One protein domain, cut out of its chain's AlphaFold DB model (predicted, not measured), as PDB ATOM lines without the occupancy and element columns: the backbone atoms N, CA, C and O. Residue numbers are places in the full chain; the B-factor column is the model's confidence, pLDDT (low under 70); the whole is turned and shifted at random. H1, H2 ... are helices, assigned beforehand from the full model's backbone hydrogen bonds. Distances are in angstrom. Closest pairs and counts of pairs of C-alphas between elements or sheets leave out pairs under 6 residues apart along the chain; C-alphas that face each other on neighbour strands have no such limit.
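Overview. This is residues 7 to 106 of the 112 residues of the protein "Hypothetical protein" of Minutocellus polymorphus (UniProt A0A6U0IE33). Little regular structure: five short helices are strung on a loose chain, with H1 and residues 58 to 63 sticking out and H3, H4 and H5 in an open arc. The 100 printed residues, only just flat, span 44 by 44 by 24 A, with a radius of gyration of the C-alphas of 16.4 A. The class is all helix, 37 residues in H1 to H5, with no named strand.

Arrangement. H1, residues 12 to 15, and H2, residues 20 to 28, are apart. Residues 54 to 55 pair antiparallel with 66 to 67. H3, residues 74 to 84, is close to but not clearly touching H4, residues 89 to 92; their closest C-alphas, of Leu 83 and Leu 89, are 7.6 A apart. H3 and H5, residues 98 to 106, are near each other, with 6 pairs of C-alphas within 10 A. Every O i to N i+4 pair is within hydrogen-bond range in H2 and H3; H5 has 2 of 5, and 3 of 6 O i to N i+3 pairs; H1 and H4 are too short.

Along the chain. H1 begins at C-alpha 12 (27.262, -27.487, 56.808). H2 measures 10.8 A, H3 14.7 A and H5 13.8 A, ending at C-alpha 106 (42.527, -44.183, 30.082).

Size, cuts and confidence. The printed part has no cut. The H2 to H3 link is long, 45 residues. Residues 44 to 47 and 72 to 106 have pLDDT under 70.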
ATOM      1  N   LEU A   7      27.710 -33.094  48.911       86.31
ATOM      2  CA  LEU A   7      27.739 -33.774  50.195       86.31
ATOM      3  C   LEU A   7      27.450 -32.751  51.294       86.31
ATOM      4  O   LEU A   7      28.035 -31.666  51.343       86.31
ATOM      5  N   VAL A   8      26.547 -33.119  52.203       88.38
ATOM      6  CA  VAL A   8      26.117 -32.263  53.312       88.38
ATOM      7  C   VAL A   8      26.759 -32.764  54.609       88.38
ATOM      8  O   VAL A   8      26.247 -33.712  55.214       88.38
ATOM      9  N   PRO A   9      27.888 -32.179  55.047       89.00
ATOM     10  CA  PRO A   9      28.524 -32.554  56.303       89.00
ATOM     11  C   PRO A   9      27.698 -32.088  57.509       89.00
ATOM     12  O   PRO A   9      26.789 -31.263  57.400       89.00
ATOM     13  N   LEU A  10      28.024 -32.604  58.694       93.12
ATOM     14  CA  LEU A  10      27.292 -32.284  59.923       93.12
ATOM     15  C   LEU A  10      27.321 -30.782  60.261       93.12
ATOM     16  O   LEU A  10      26.356 -30.245  60.798       93.12
ATOM     17  N   ASP A  11      28.416 -30.103  59.932       94.00
ATOM     18  CA  ASP A  11      28.675 -28.691  60.200       94.00
ATOM     19  C   ASP A  11      28.373 -27.778  58.998       94.00
ATOM     20  O   ASP A  11      28.831 -26.631  58.963       94.00
ATOM     21  N   TYR A  12      27.553 -28.236  58.039       93.19
ATOM     22  CA  TYR A  12      27.262 -27.487  56.808       93.19
ATOM     23  C   TYR A  12      26.715 -26.071  57.049       93.19
ATOM     24  O   TYR A  12      26.878 -25.187  56.211       93.19
ATOM     25  N   GLN A  13      26.076 -25.831  58.197       91.19
ATOM     26  CA  GLN A  13      25.541 -24.517  58.563       91.19
ATOM     27  C   GLN A  13      26.639 -23.473  58.800       91.19
ATOM     28  O   GLN A  13      26.411 -22.289  58.567       91.19
ATOM     29  N   SER A  14      27.817 -23.898  59.264       95.12
ATOM     30  CA  SER A  14      28.969 -23.025  59.517       95.12
ATOM     31  C   SER A  14      30.063 -23.144  58.459       95.12
ATOM     32  O   SER A  14      30.706 -22.143  58.157       95.12
ATOM     33  N   ALA A  15      30.284 -24.345  57.916       92.25
ATOM     34  CA  ALA A  15      31.378 -24.642  56.990       92.25
ATOM     35  C   ALA A  15      30.940 -24.712  55.515       92.25
ATOM     36  O   ALA A  15      31.789 -24.676  54.628       92.25
ATOM     37  N   GLY A  16      29.633 -24.763  55.245       90.81
ATOM     38  CA  GLY A  16      29.091 -24.945  53.900       90.81
ATOM     39  C   GLY A  16      28.973 -26.413  53.478       90.81
ATOM     40  O   GLY A  16      29.262 -27.338  54.234       90.81
ATOM     41  N   GLN A  17      28.482 -26.620  52.260       91.06
ATOM     42  CA  GLN A  17      28.362 -27.939  51.634       91.06
ATOM     43  C   GLN A  17      29.602 -28.225  50.783       91.06
ATOM     44  O   GLN A  17      30.251 -27.291  50.315       91.06
ATOM     45  N   ILE A  18      29.908 -29.502  50.569       88.88
ATOM     46  CA  ILE A  18      31.009 -29.927  49.700       88.88
ATOM     47  C   ILE A  18      30.426 -30.187  48.314       88.88
ATOM     48  O   ILE A  18      29.534 -31.028  48.197       88.88
ATOM     49  N   ARG A  19      30.908 -29.480  47.293       86.94
ATOM     50  CA  ARG A  19      30.443 -29.632  45.908       86.94
ATOM     51  C   ARG A  19      31.163 -30.775  45.191       86.94
ATOM     52  O   ARG A  19      32.289 -31.121  45.550       86.94
ATOM     53  N   ASP A  20      30.513 -31.332  44.181       81.62
ATOM     54  CA  ASP A  20      31.087 -32.237  43.175       81.62
ATOM     55  C   ASP A  20      32.413 -31.719  42.586       81.62
ATOM     56  O   ASP A  20      33.430 -32.418  42.648       81.62
ATOM     57  N   ASP A  21      32.457 -30.452  42.168       82.12
ATOM     58  CA  ASP A  21      33.667 -29.784  41.673       82.12
ATOM     59  C   ASP A  21      34.824 -29.844  42.693       82.12
ATOM     60  O   ASP A  21      35.989 -30.085  42.348       82.12
ATOM     61  N   ASP A  22      34.525 -29.625  43.978       85.50
ATOM     62  CA  ASP A  22      35.527 -29.642  45.050       85.50
ATOM     63  C   ASP A  22      36.055 -31.064  45.288       85.50
ATOM     64  O   ASP A  22      37.257 -31.260  45.522       85.50
ATOM     65  N   LEU A  23      35.176 -32.068  45.194       86.25
ATOM     66  CA  LEU A  23      35.546 -33.480  45.282       86.25
ATOM     67  C   LEU A  23      36.442 -33.882  44.116       86.25
ATOM     68  O   LEU A  23      37.491 -34.485  44.353       86.25
ATOM     69  N   PHE A  24      36.088 -33.514  42.883       84.25
ATOM     70  CA  PHE A  24      36.912 -33.803  41.713       84.25
ATOM     71  C   PHE A  24      38.296 -33.166  41.858       84.25
ATOM     72  O   PHE A  24      39.312 -33.857  41.766       84.25
ATOM     73  N   ASN A  25      38.358 -31.869  42.165       83.44
ATOM     74  CA  ASN A  25      39.618 -31.133  42.275       83.44
ATOM     75  C   ASN A  25      40.516 -31.622  43.420       83.44
ATOM     76  O   ASN A  25      41.739 -31.516  43.326       83.44
ATOM     77  N   THR A  26      39.935 -32.170  44.489       84.88
ATOM     78  CA  THR A  26      40.693 -32.639  45.657       84.88
ATOM     79  C   THR A  26      41.079 -34.113  45.555       84.88
ATOM     80  O   THR A  26      42.192 -34.486  45.931       84.88
ATOM     81  N   LEU A  27      40.176 -34.966  45.066       83.81
ATOM     82  CA  LEU A  27      40.342 -36.421  45.083       83.81
ATOM     83  C   LEU A  27      40.822 -36.985  43.748       83.81
ATOM     84  O   LEU A  27      41.617 -37.921  43.762       83.81
ATOM     85  N   VAL A  28      40.359 -36.436  42.620       84.69
ATOM     86  CA  VAL A  28      40.561 -37.012  41.277       84.69
ATOM     87  C   VAL A  28      41.623 -36.245  40.486       84.69
ATOM     88  O   VAL A  28      42.594 -36.837  40.018       84.69
ATOM     89  N   GLY A  29      41.500 -34.920  40.393       82.88
ATOM     90  CA  GLY A  29      42.422 -34.033  39.677       82.88
ATOM     91  C   GLY A  29      43.917 -34.221  40.000       82.88
ATOM     92  O   GLY A  29      44.724 -34.260  39.071       82.88
ATOM     93  N   PRO A  30      44.339 -34.375  41.273       84.62
ATOM     94  CA  PRO A  30      45.754 -34.511  41.618       84.62
ATOM     95  C   PRO A  30      46.285 -35.949  41.493       84.62
ATOM     96  O   PRO A  30      47.471 -36.187  41.747       84.62
ATOM     97  N   MET A  31      45.450 -36.927  41.121       82.75
ATOM     98  CA  MET A  31      45.866 -38.326  41.047       82.75
ATOM     99  C   MET A  31      46.922 -38.544  39.968       82.75
ATOM    100  O   MET A  31      46.741 -38.210  38.798       82.75
ATOM    101  N   ARG A  32      48.036 -39.169  40.359       83.12
ATOM    102  CA  ARG A  32      49.092 -39.552  39.419       83.12
ATOM    103  C   ARG A  32      48.651 -40.740  38.571       83.12
ATOM    104  O   ARG A  32      47.919 -41.619  39.029       83.12
ATOM    105  N   LYS A  33      49.209 -40.816  37.365       82.44
ATOM    106  CA  LYS A  33      49.107 -41.995  36.503       82.44
ATOM    107  C   LYS A  33      49.473 -43.270  37.276       82.44
ATOM    108  O   LYS A  33      50.457 -43.301  38.011       82.44
ATOM    109  N   GLY A  34      48.691 -44.323  37.082       81.56
ATOM    110  CA  GLY A  34      48.829 -45.622  37.748       81.56
ATOM    111  C   GLY A  34      48.154 -45.738  39.119       81.56
ATOM    112  O   GLY A  34      48.102 -46.843  39.650       81.56
ATOM    113  N   VAL A  35      47.631 -44.649  39.695       85.06
ATOM    114  CA  VAL A  35      46.868 -44.708  40.954       85.06
ATOM    115  C   VAL A  35      45.403 -45.033  40.662       85.06
ATOM    116  O   VAL A  35      44.822 -44.480  39.730       85.06
ATOM    117  N   THR A  36      44.811 -45.903  41.480       86.94
ATOM    118  CA  THR A  36      43.388 -46.259  41.424       86.94
ATOM    119  C   THR A  36      42.691 -45.762  42.685       86.94
ATOM    120  O   THR A  36      43.146 -46.041  43.795       86.94
ATOM    121  N   LEU A  37      41.586 -45.041  42.508       85.25
ATOM    122  CA  LEU A  37      40.672 -44.643  43.573       85.25
ATOM    123  C   LEU A  37      39.406 -45.482  43.431       85.25
ATOM    124  O   LEU A  37      38.764 -45.463  42.385       85.25
ATOM    125  N   THR A  38      39.047 -46.200  44.488       87.56
ATOM    126  CA  THR A  38      37.753 -46.875  44.592       87.56
ATOM    127  C   THR A  38      36.931 -46.124  45.625       87.56
ATOM    128  O   THR A  38      37.335 -46.026  46.784       87.56
ATOM    129  N   CYS A  39      35.797 -45.578  45.203       84.19
ATOM    130  CA  CYS A  39      34.882 -44.845  46.064       84.19
ATOM    131  C   CYS A  39      33.499 -45.490  45.987       84.19
ATOM    132  O   CYS A  39      33.021 -45.796  44.899       84.19
ATOM    133  N   ILE A  40      32.873 -45.701  47.141       84.50
ATOM    134  CA  ILE A  40      31.489 -46.160  47.240       84.50
ATOM    135  C   ILE A  40      30.712 -45.023  47.884       84.50
ATOM    136  O   ILE A  40      31.036 -44.618  49.002       84.50
ATOM    137  N   MET A  41      29.706 -44.515  47.179       81.25
ATOM    138  CA  MET A  41      28.865 -43.425  47.661       81.25
ATOM    139  C   MET A  41      27.424 -43.890  47.802       81.25
ATOM    140  O   MET A  41      26.773 -44.254  46.824       81.25
ATOM    141  N   ASP A  42      26.943 -43.865  49.040       82.69
ATOM    142  CA  ASP A  42      25.569 -44.201  49.403       82.69
ATOM    143  C   ASP A  42      24.782 -42.907  49.651       82.69
ATOM    144  O   ASP A  42      24.535 -42.494  50.785       82.69
ATOM    145  N   CYS A  43      24.490 -42.189  48.566       76.81
ATOM    146  CA  CYS A  43      23.688 -40.972  48.583       76.81
ATOM    147  C   CYS A  43      22.787 -40.892  47.346       76.81
ATOM    148  O   CYS A  43      23.050 -41.501  46.308       76.81
ATOM    149  N   CYS A  44      21.694 -40.139  47.459       69.88
ATOM    150  CA  CYS A  44      20.854 -39.836  46.307       69.88
ATOM    151  C   CYS A  44      21.644 -38.974  45.318       69.88
ATOM    152  O   CYS A  44      22.387 -38.096  45.741       69.88
ATOM    153  N   HIS A  45      21.434 -39.217  44.024       69.62
ATOM    154  CA  HIS A  45      22.105 -38.535  42.913       69.62
ATOM    155  C   HIS A  45      23.588 -38.897  42.688       69.62
ATOM    156  O   HIS A  45      24.124 -38.542  41.658       69.62
ATOM    157  N   SER A  46      24.186 -39.790  43.489       65.75
ATOM    158  CA  SER A  46      25.611 -40.198  43.456       65.75
ATOM    159  C   SER A  46      26.269 -40.592  42.117       65.75
ATOM    160  O   SER A  46      27.479 -40.814  42.087       65.75
ATOM    161  N   GLY A  47      25.524 -40.720  41.017       66.44
ATOM    162  CA  GLY A  47      26.069 -41.046  39.699       66.44
ATOM    163  C   GLY A  47      26.959 -39.950  39.104       66.44
ATOM    164  O   GLY A  47      27.823 -40.272  38.289       66.44
ATOM    165  N   THR A  48      26.776 -38.694  39.522       71.38
ATOM    166  CA  THR A  48      27.462 -37.512  38.969       71.38
ATOM    167  C   THR A  48      28.352 -36.779  39.974       71.38
ATOM    168  O   THR A  48      29.216 -36.018  39.570       71.38
ATOM    169  N   ILE A  49      28.271 -37.115  41.260       77.69
ATOM    170  CA  ILE A  49      28.983 -36.468  42.379       77.69
ATOM    171  C   ILE A  49      30.526 -36.408  42.308       77.69
ATOM    172  O   ILE A  49      31.160 -35.747  43.129       77.69
ATOM    173  N   LEU A  50      31.156 -37.145  41.388       79.19
ATOM    174  CA  LEU A  50      32.608 -37.117  41.154       79.19
ATOM    175  C   LEU A  50      32.995 -36.542  39.786       79.19
ATOM    176  O   LEU A  50      34.179 -36.592  39.468       79.19
ATOM    177  N   ASP A  51      32.048 -36.092  38.960       78.94
ATOM    178  CA  ASP A  51      32.293 -35.598  37.596       78.94
ATOM    179  C   ASP A  51      33.228 -36.491  36.769       78.94
ATOM    180  O   ASP A  51      34.191 -36.058  36.128       78.94
ATOM    181  N   LEU A  52      32.962 -37.799  36.794       83.88
ATOM    182  CA  LEU A  52      33.753 -38.751  36.025       83.88
ATOM    183  C   LEU A  52      33.353 -38.713  34.537       83.88
ATOM    184  O   LEU A  52      32.167 -38.666  34.207       83.88
ATOM    185  N   PRO A  53      34.322 -38.813  33.607       81.69
ATOM    186  CA  PRO A  53      34.062 -38.713  32.168       81.69
ATOM    187  C   PRO A  53      33.312 -39.915  31.582       81.69
ATOM    188  O   PRO A  53      32.816 -39.841  30.456       81.69
ATOM    189  N   TYR A  54      33.237 -41.025  32.318       84.06
ATOM    190  CA  TYR A  54      32.595 -42.254  31.873       84.06
ATOM    191  C   TYR A  54      31.692 -42.823  32.956       84.06
ATOM    192  O   TYR A  54      32.051 -42.846  34.132       84.06
ATOM    193  N   THR A  55      30.562 -43.369  32.526       84.12
ATOM    194  CA  THR A  55      29.565 -43.983  33.397       84.12
ATOM    195  C   THR A  55      29.208 -45.365  32.869       84.12
ATOM    196  O   THR A  55      29.146 -45.604  31.659       84.12
ATOM    197  N   PHE A  56      28.958 -46.286  33.794       83.94
ATOM    198  CA  PHE A  56      28.402 -47.600  33.508       83.94
ATOM    199  C   PHE A  56      27.154 -47.811  34.352       83.94
ATOM    200  O   PHE A  56      27.182 -47.596  35.564       83.94
ATOM    201  N   LYS A  57      26.071 -48.258  33.721       82.75
ATOM    202  CA  LYS A  57      24.820 -48.579  34.397       82.75
ATOM    203  C   LYS A  57      24.504 -50.055  34.206       82.75
ATOM    204  O   LYS A  57      24.255 -50.520  33.102       82.75
ATOM    205  N   ALA A  58      24.476 -50.794  35.309       81.94
ATOM    206  CA  ALA A  58      24.148 -52.217  35.315       81.94
ATOM    207  C   ALA A  58      22.625 -52.456  35.242       81.94
ATOM    208  O   ALA A  58      22.042 -53.067  36.133       81.94
ATOM    209  N   ASP A  59      21.960 -51.950  34.200       84.00
ATOM    210  CA  ASP A  59      20.523 -52.163  33.956       84.00
ATOM    211  C   ASP A  59      20.221 -53.361  33.041       84.00
ATOM    212  O   ASP A  59      19.060 -53.674  32.785       84.00
ATOM    213  N   GLY A  60      21.263 -54.067  32.595       84.94
ATOM    214  CA  GLY A  60      21.161 -55.224  31.707       84.94
ATOM    215  C   GLY A  60      21.085 -54.866  30.223       84.94
ATOM    216  O   GLY A  60      21.144 -55.775  29.397       84.94
ATOM    217  N   GLU A  61      21.004 -53.578  29.874       83.12
ATOM    218  CA  GLU A  61      21.064 -53.107  28.487       83.12
ATOM    219  C   GLU A  61      22.483 -52.683  28.093       83.12
ATOM    220  O   GLU A  61      22.909 -52.916  26.961       83.12
ATOM    221  N   GLN A  62      23.241 -52.099  29.026       78.94
ATOM    222  CA  GLN A  62      24.611 -51.657  28.767       78.94
ATOM    223  C   GLN A  62      25.639 -52.782  28.957       78.94
ATOM    224  O   GLN A  62      25.675 -53.459  29.985       78.94
ATOM    225  N   THR A  63      26.531 -52.938  27.977       83.62
ATOM    226  CA  THR A  63      27.680 -53.867  28.034       83.62
ATOM    227  C   THR A  63      29.028 -53.157  28.114       83.62
ATOM    228  O   THR A  63      30.057 -53.808  28.278       83.62
ATOM    229  N   GLU A  64      29.038 -51.835  27.967       83.94
ATOM    230  CA  GLU A  64      30.245 -51.015  27.899       83.94
ATOM    231  C   GLU A  64      30.059 -49.691  28.640       83.94
ATOM    232  O   GLU A  64      28.936 -49.244  28.880       83.94
ATOM    233  N   MET A  65      31.177 -49.073  29.016       81.19
ATOM    234  CA  MET A  65      31.177 -47.740  29.611       81.19
ATOM    235  C   MET A  65      30.855 -46.707  28.534       81.19
ATOM    236  O   MET A  65      31.406 -46.750  27.435       81.19
ATOM    237  N   THR A  66      29.990 -45.756  28.863       81.94
ATOM    238  CA  THR A  66      29.585 -44.677  27.955       81.94
ATOM    239  C   THR A  66      30.122 -43.346  28.462       81.94
ATOM    240  O   THR A  66      30.339 -43.181  29.661       81.94
ATOM    241  N   ALA A  67      30.398 -42.409  27.553       80.19
ATOM    242  CA  ALA A  67      30.809 -41.066  27.947       80.19
ATOM    243  C   ALA A  67      29.660 -40.374  28.691       80.19
ATOM    244  O   ALA A  67      28.519 -40.409  28.220       80.19
ATOM    245  N   SER A  68      29.961 -39.756  29.832       77.94
ATOM    246  CA  SER A  68      28.961 -39.005  30.587       77.94
ATOM    247  C   SER A  68      28.558 -37.749  29.801       77.94
ATOM    248  O   SER A  68      29.442 -36.988  29.392       77.94
ATOM    249  N   PRO A  69      27.254 -37.505  29.563       72.00
ATOM    250  CA  PRO A  69      26.791 -36.299  28.878       72.00
ATOM    251  C   PRO A  69      27.032 -35.025  29.701       72.00
ATOM    252  O   PRO A  69      27.078 -33.939  29.124       72.00
ATOM    253  N   ASP A  70      27.205 -35.164  31.016       71.88
ATOM    254  CA  ASP A  70      27.363 -34.055  31.956       71.88
ATOM    255  C   ASP A  70      28.837 -33.643  32.142       71.88
ATOM    256  O   ASP A  70      29.127 -32.582  32.690       71.88
ATOM    257  N   PHE A  71      29.792 -34.423  31.615       73.44
ATOM    258  CA  PHE A  71      31.215 -34.105  31.738       73.44
ATOM    259  C   PHE A  71      31.629 -32.936  30.829       73.44
ATOM    260  O   PHE A  71      31.677 -33.041  29.597       73.44
ATOM    261  N   ASN A  72      32.003 -31.808  31.438       68.69
ATOM    262  CA  ASN A  72      32.418 -30.618  30.706       68.69
ATOM    263  C   ASN A  72      33.883 -30.704  30.234       68.69
ATOM    264  O   ASN A  72      34.823 -30.404  30.967       68.69
ATOM    265  N   MET A  73      34.089 -31.028  28.954       66.88
ATOM    266  CA  MET A  73      35.428 -31.061  28.342       66.88
ATOM    267  C   MET A  73      36.010 -29.681  27.980       66.88
ATOM    268  O   MET A  73      37.134 -29.611  27.476       66.88
ATOM    269  N   GLN A  74      35.289 -28.573  28.186       66.56
ATOM    270  CA  GLN A  74      35.757 -27.238  27.786       66.56
ATOM    271  C   GLN A  74      37.085 -26.807  28.430       66.56
ATOM    272  O   GLN A  74      37.924 -26.291  27.687       66.56
ATOM    273  N   PRO A  75      37.349 -27.035  29.734       66.56
ATOM    274  CA  PRO A  75      38.618 -26.644  30.353       66.56
ATOM    275  C   PRO A  75      39.810 -27.384  29.733       66.56
ATOM    276  O   PRO A  75      40.862 -26.800  29.473       66.56
ATOM    277  N   LEU A  76      39.618 -28.667  29.410       65.75
ATOM    278  CA  LEU A  76      40.621 -29.506  28.753       65.75
ATOM    279  C   LEU A  76      40.881 -29.077  27.314       65.75
ATOM    280  O   LEU A  76      42.032 -28.985  26.891       65.75
ATOM    281  N   LEU A  77      39.815 -28.783  26.570       63.25
ATOM    282  CA  LEU A  77      39.904 -28.256  25.211       63.25
ATOM    283  C   LEU A  77      40.578 -26.883  25.183       63.25
ATOM    284  O   LEU A  77      41.381 -26.632  24.291       63.25
ATOM    285  N   GLN A  78      40.303 -26.013  26.158       64.19
ATOM    286  CA  GLN A  78      40.956 -24.710  26.285       64.19
ATOM    287  C   GLN A  78      42.444 -24.844  26.599       64.19
ATOM    288  O   GLN A  78      43.249 -24.161  25.968       64.19
ATOM    289  N   LEU A  79      42.831 -25.750  27.502       60.78
ATOM    290  CA  LEU A  79      44.240 -26.016  27.787       60.78
ATOM    291  C   LEU A  79      44.956 -26.607  26.562       60.78
ATOM    292  O   LEU A  79      46.034 -26.146  26.191       60.78
ATOM    293  N   ALA A  80      44.336 -27.574  25.880       64.88
ATOM    294  CA  ALA A  80      44.869 -28.151  24.648       64.88
ATOM    295  C   ALA A  80      44.990 -27.107  23.523       64.88
ATOM    296  O   ALA A  80      45.999 -27.076  22.818       64.88
ATOM    297  N   ALA A  81      44.005 -26.216  23.377       64.50
ATOM    298  CA  ALA A  81      44.027 -25.123  22.408       64.50
ATOM    299  C   ALA A  81      45.096 -24.072  22.745       64.50
ATOM    300  O   ALA A  81      45.806 -23.617  21.847       64.50
ATOM    301  N   ALA A  82      45.265 -23.723  24.024       61.88
ATOM    302  CA  ALA A  82      46.316 -22.820  24.485       61.88
ATOM    303  C   ALA A  82      47.709 -23.382  24.152       61.88
ATOM    304  O   ALA A  82      48.535 -22.673  23.573       61.88
ATOM    305  N   LEU A  83      47.924 -24.678  24.400       54.75
ATOM    306  CA  LEU A  83      49.146 -25.393  24.020       54.75
ATOM    307  C   LEU A  83      49.336 -25.462  22.492       54.75
ATOM    308  O   LEU A  83      50.451 -25.279  22.008       54.75
ATOM    309  N   ALA A  84      48.264 -25.661  21.715       65.25
ATOM    310  CA  ALA A  84      48.315 -25.690  20.249       65.25
ATOM    311  C   ALA A  84      48.578 -24.308  19.617       65.25
ATOM    312  O   ALA A  84      49.154 -24.224  18.533       65.25
ATOM    313  N   SER A  85      48.185 -23.224  20.293       68.88
ATOM    314  CA  SER A  85      48.369 -21.839  19.833       68.88
ATOM    315  C   SER A  85      49.749 -21.238  20.143       68.88
ATOM    316  O   SER A  85      50.007 -20.088  19.791       68.88
ATOM    317  N   GLY A  86      50.655 -22.005  20.762       53.72
ATOM    318  CA  GLY A  86      52.025 -21.563  21.040       53.72
ATOM    319  C   GLY A  86      52.170 -20.640  22.255       53.72
ATOM    320  O   GLY A  86      53.181 -19.945  22.361       53.72
ATOM    321  N   ALA A  87      51.195 -20.625  23.172       53.44
ATOM    322  CA  ALA A  87      51.339 -19.931  24.450       53.44
ATOM    323  C   ALA A  87      52.520 -20.513  25.248       53.44
ATOM    324  O   ALA A  87      52.748 -21.727  25.255       53.44
ATOM    325  N   SER A  88      53.303 -19.645  25.901       47.59
ATOM    326  CA  SER A  88      54.508 -20.072  26.611       47.59
ATOM    327  C   SER A  88      54.159 -21.029  27.755       47.59
ATOM    328  O   SER A  88      53.332 -20.737  28.621       47.59
ATOM    329  N   LEU A  89      54.828 -22.184  27.752       46.41
ATOM    330  CA  LEU A  89      54.703 -23.261  28.737       46.41
ATOM    331  C   LEU A  89      54.877 -22.774  30.190       46.41
ATOM    332  O   LEU A  89      54.391 -23.414  31.108       46.41
ATOM    333  N   THR A  90      55.519 -21.630  30.425       47.38
ATOM    334  CA  THR A  90      55.788 -21.095  31.767       47.38
ATOM    335  C   THR A  90      54.576 -20.501  32.488       47.38
ATOM    336  O   THR A  90      54.588 -20.477  33.714       47.38
ATOM    337  N   GLU A  91      53.524 -20.069  31.786       47.66
ATOM    338  CA  GLU A  91      52.293 -19.570  32.437       47.66
ATOM    339  C   GLU A  91      51.236 -20.673  32.606       47.66
ATOM    340  O   GLU A  91      50.563 -20.733  33.635       47.66
ATOM    341  N   ALA A  92      51.143 -21.602  31.648       43.69
ATOM    342  CA  ALA A  92      50.179 -22.707  31.683       43.69
ATOM    343  C   ALA A  92      50.599 -23.874  32.604       43.69
ATOM    344  O   ALA A  92      49.741 -24.582  33.126       43.69
ATOM    345  N   LEU A  93      51.903 -24.076  32.839       43.06
ATOM    346  CA  LEU A  93      52.430 -25.178  33.662       43.06
ATOM    347  C   LEU A  93      52.548 -24.861  35.161       43.06
ATOM    348  O   LEU A  93      53.195 -25.614  35.888       43.06
ATOM    349  N   SER A  94      51.927 -23.790  35.666       44.66
ATOM    350  CA  SER A  94      51.850 -23.610  37.123       44.66
ATOM    351  C   SER A  94      50.836 -24.539  37.802       44.66
ATOM    352  O   SER A  94      50.842 -24.604  39.029       44.66
ATOM    353  N   SER A  95      50.024 -25.308  37.057       45.09
ATOM    354  CA  SER A  95      49.114 -26.267  37.694       45.09
ATOM    355  C   SER A  95      49.100 -27.702  37.176       45.09
ATOM    356  O   SER A  95      49.032 -28.558  38.050       45.09
ATOM    357  N   GLN A  96      49.176 -28.063  35.884       48.84
ATOM    358  CA  GLN A  96      49.020 -29.493  35.525       48.84
ATOM    359  C   GLN A  96      49.824 -29.977  34.305       48.84
ATOM    360  O   GLN A  96      49.850 -29.356  33.244       48.84
ATOM    361  N   ASP A  97      50.483 -31.125  34.497       45.38
ATOM    362  CA  ASP A  97      51.349 -31.839  33.556       45.38
ATOM    363  C   ASP A  97      50.517 -32.463  32.404       45.38
ATOM    364  O   ASP A  97      49.645 -33.301  32.659       45.38
ATOM    365  N   PRO A  98      50.755 -32.109  31.122       44.56
ATOM    366  CA  PRO A  98      49.968 -32.579  29.973       44.56
ATOM    367  C   PRO A  98      49.957 -34.105  29.776       44.56
ATOM    368  O   PRO A  98      49.052 -34.641  29.134       44.56
ATOM    369  N   GLN A  99      50.936 -34.828  30.332       44.03
ATOM    370  CA  GLN A  99      50.950 -36.297  30.313       44.03
ATOM    371  C   GLN A  99      49.914 -36.921  31.263       44.03
ATOM    372  O   GLN A  99      49.526 -38.076  31.074       44.03
ATOM    373  N   GLN A 100      49.437 -36.166  32.256       47.44
ATOM    374  CA  GLN A 100      48.460 -36.626  33.237       47.44
ATOM    375  C   GLN A 100      47.062 -36.712  32.608       47.44
ATOM    376  O   GLN A 100      46.393 -37.732  32.764       47.44
ATOM    377  N   LEU A 101      46.688 -35.741  31.768       46.53
ATOM    378  CA  LEU A 101      45.363 -35.640  31.141       46.53
ATOM    379  C   LEU A 101      45.037 -36.752  30.144       46.53
ATOM    380  O   LEU A 101      43.959 -37.341  30.211       46.53
ATOM    381  N   MET A 102      45.980 -37.112  29.270       41.28
ATOM    382  CA  MET A 102      45.793 -38.268  28.380       41.28
ATOM    383  C   MET A 102      45.778 -39.597  29.151       41.28
ATOM    384  O   MET A 102      45.216 -40.576  28.671       41.28
ATOM    385  N   SER A 103      46.362 -39.645  30.355       40.19
ATOM    386  CA  SER A 103      46.351 -40.846  31.196       40.19
ATOM    387  C   SER A 103      45.105 -40.967  32.081       40.19
ATOM    388  O   SER A 103      44.662 -42.084  32.335       40.19
ATOM    389  N   MET A 104      44.492 -39.843  32.477       42.38
ATOM    390  CA  MET A 104      43.240 -39.815  33.245       42.38
ATOM    391  C   MET A 104      42.068 -40.386  32.437       42.38
ATOM    392  O   MET A 104      41.293 -41.182  32.967       42.38
ATOM    393  N   ALA A 105      41.997 -40.082  31.135       42.66
ATOM    394  CA  ALA A 105      40.973 -40.641  30.247       42.66
ATOM    395  C   ALA A 105      41.085 -42.171  30.080       42.66
ATOM    396  O   ALA A 105      40.086 -42.841  29.849       42.66
ATOM    397  N   GLN A 106      42.287 -42.742  30.234       37.44
ATOM    398  CA  GLN A 106      42.527 -44.183  30.082       37.44
ATOM    399  C   GLN A 106      42.433 -44.980  31.395       37.44
ATOM    400  O   GLN A 106      42.370 -46.206  31.341       37.44
TER     401      GLN A 106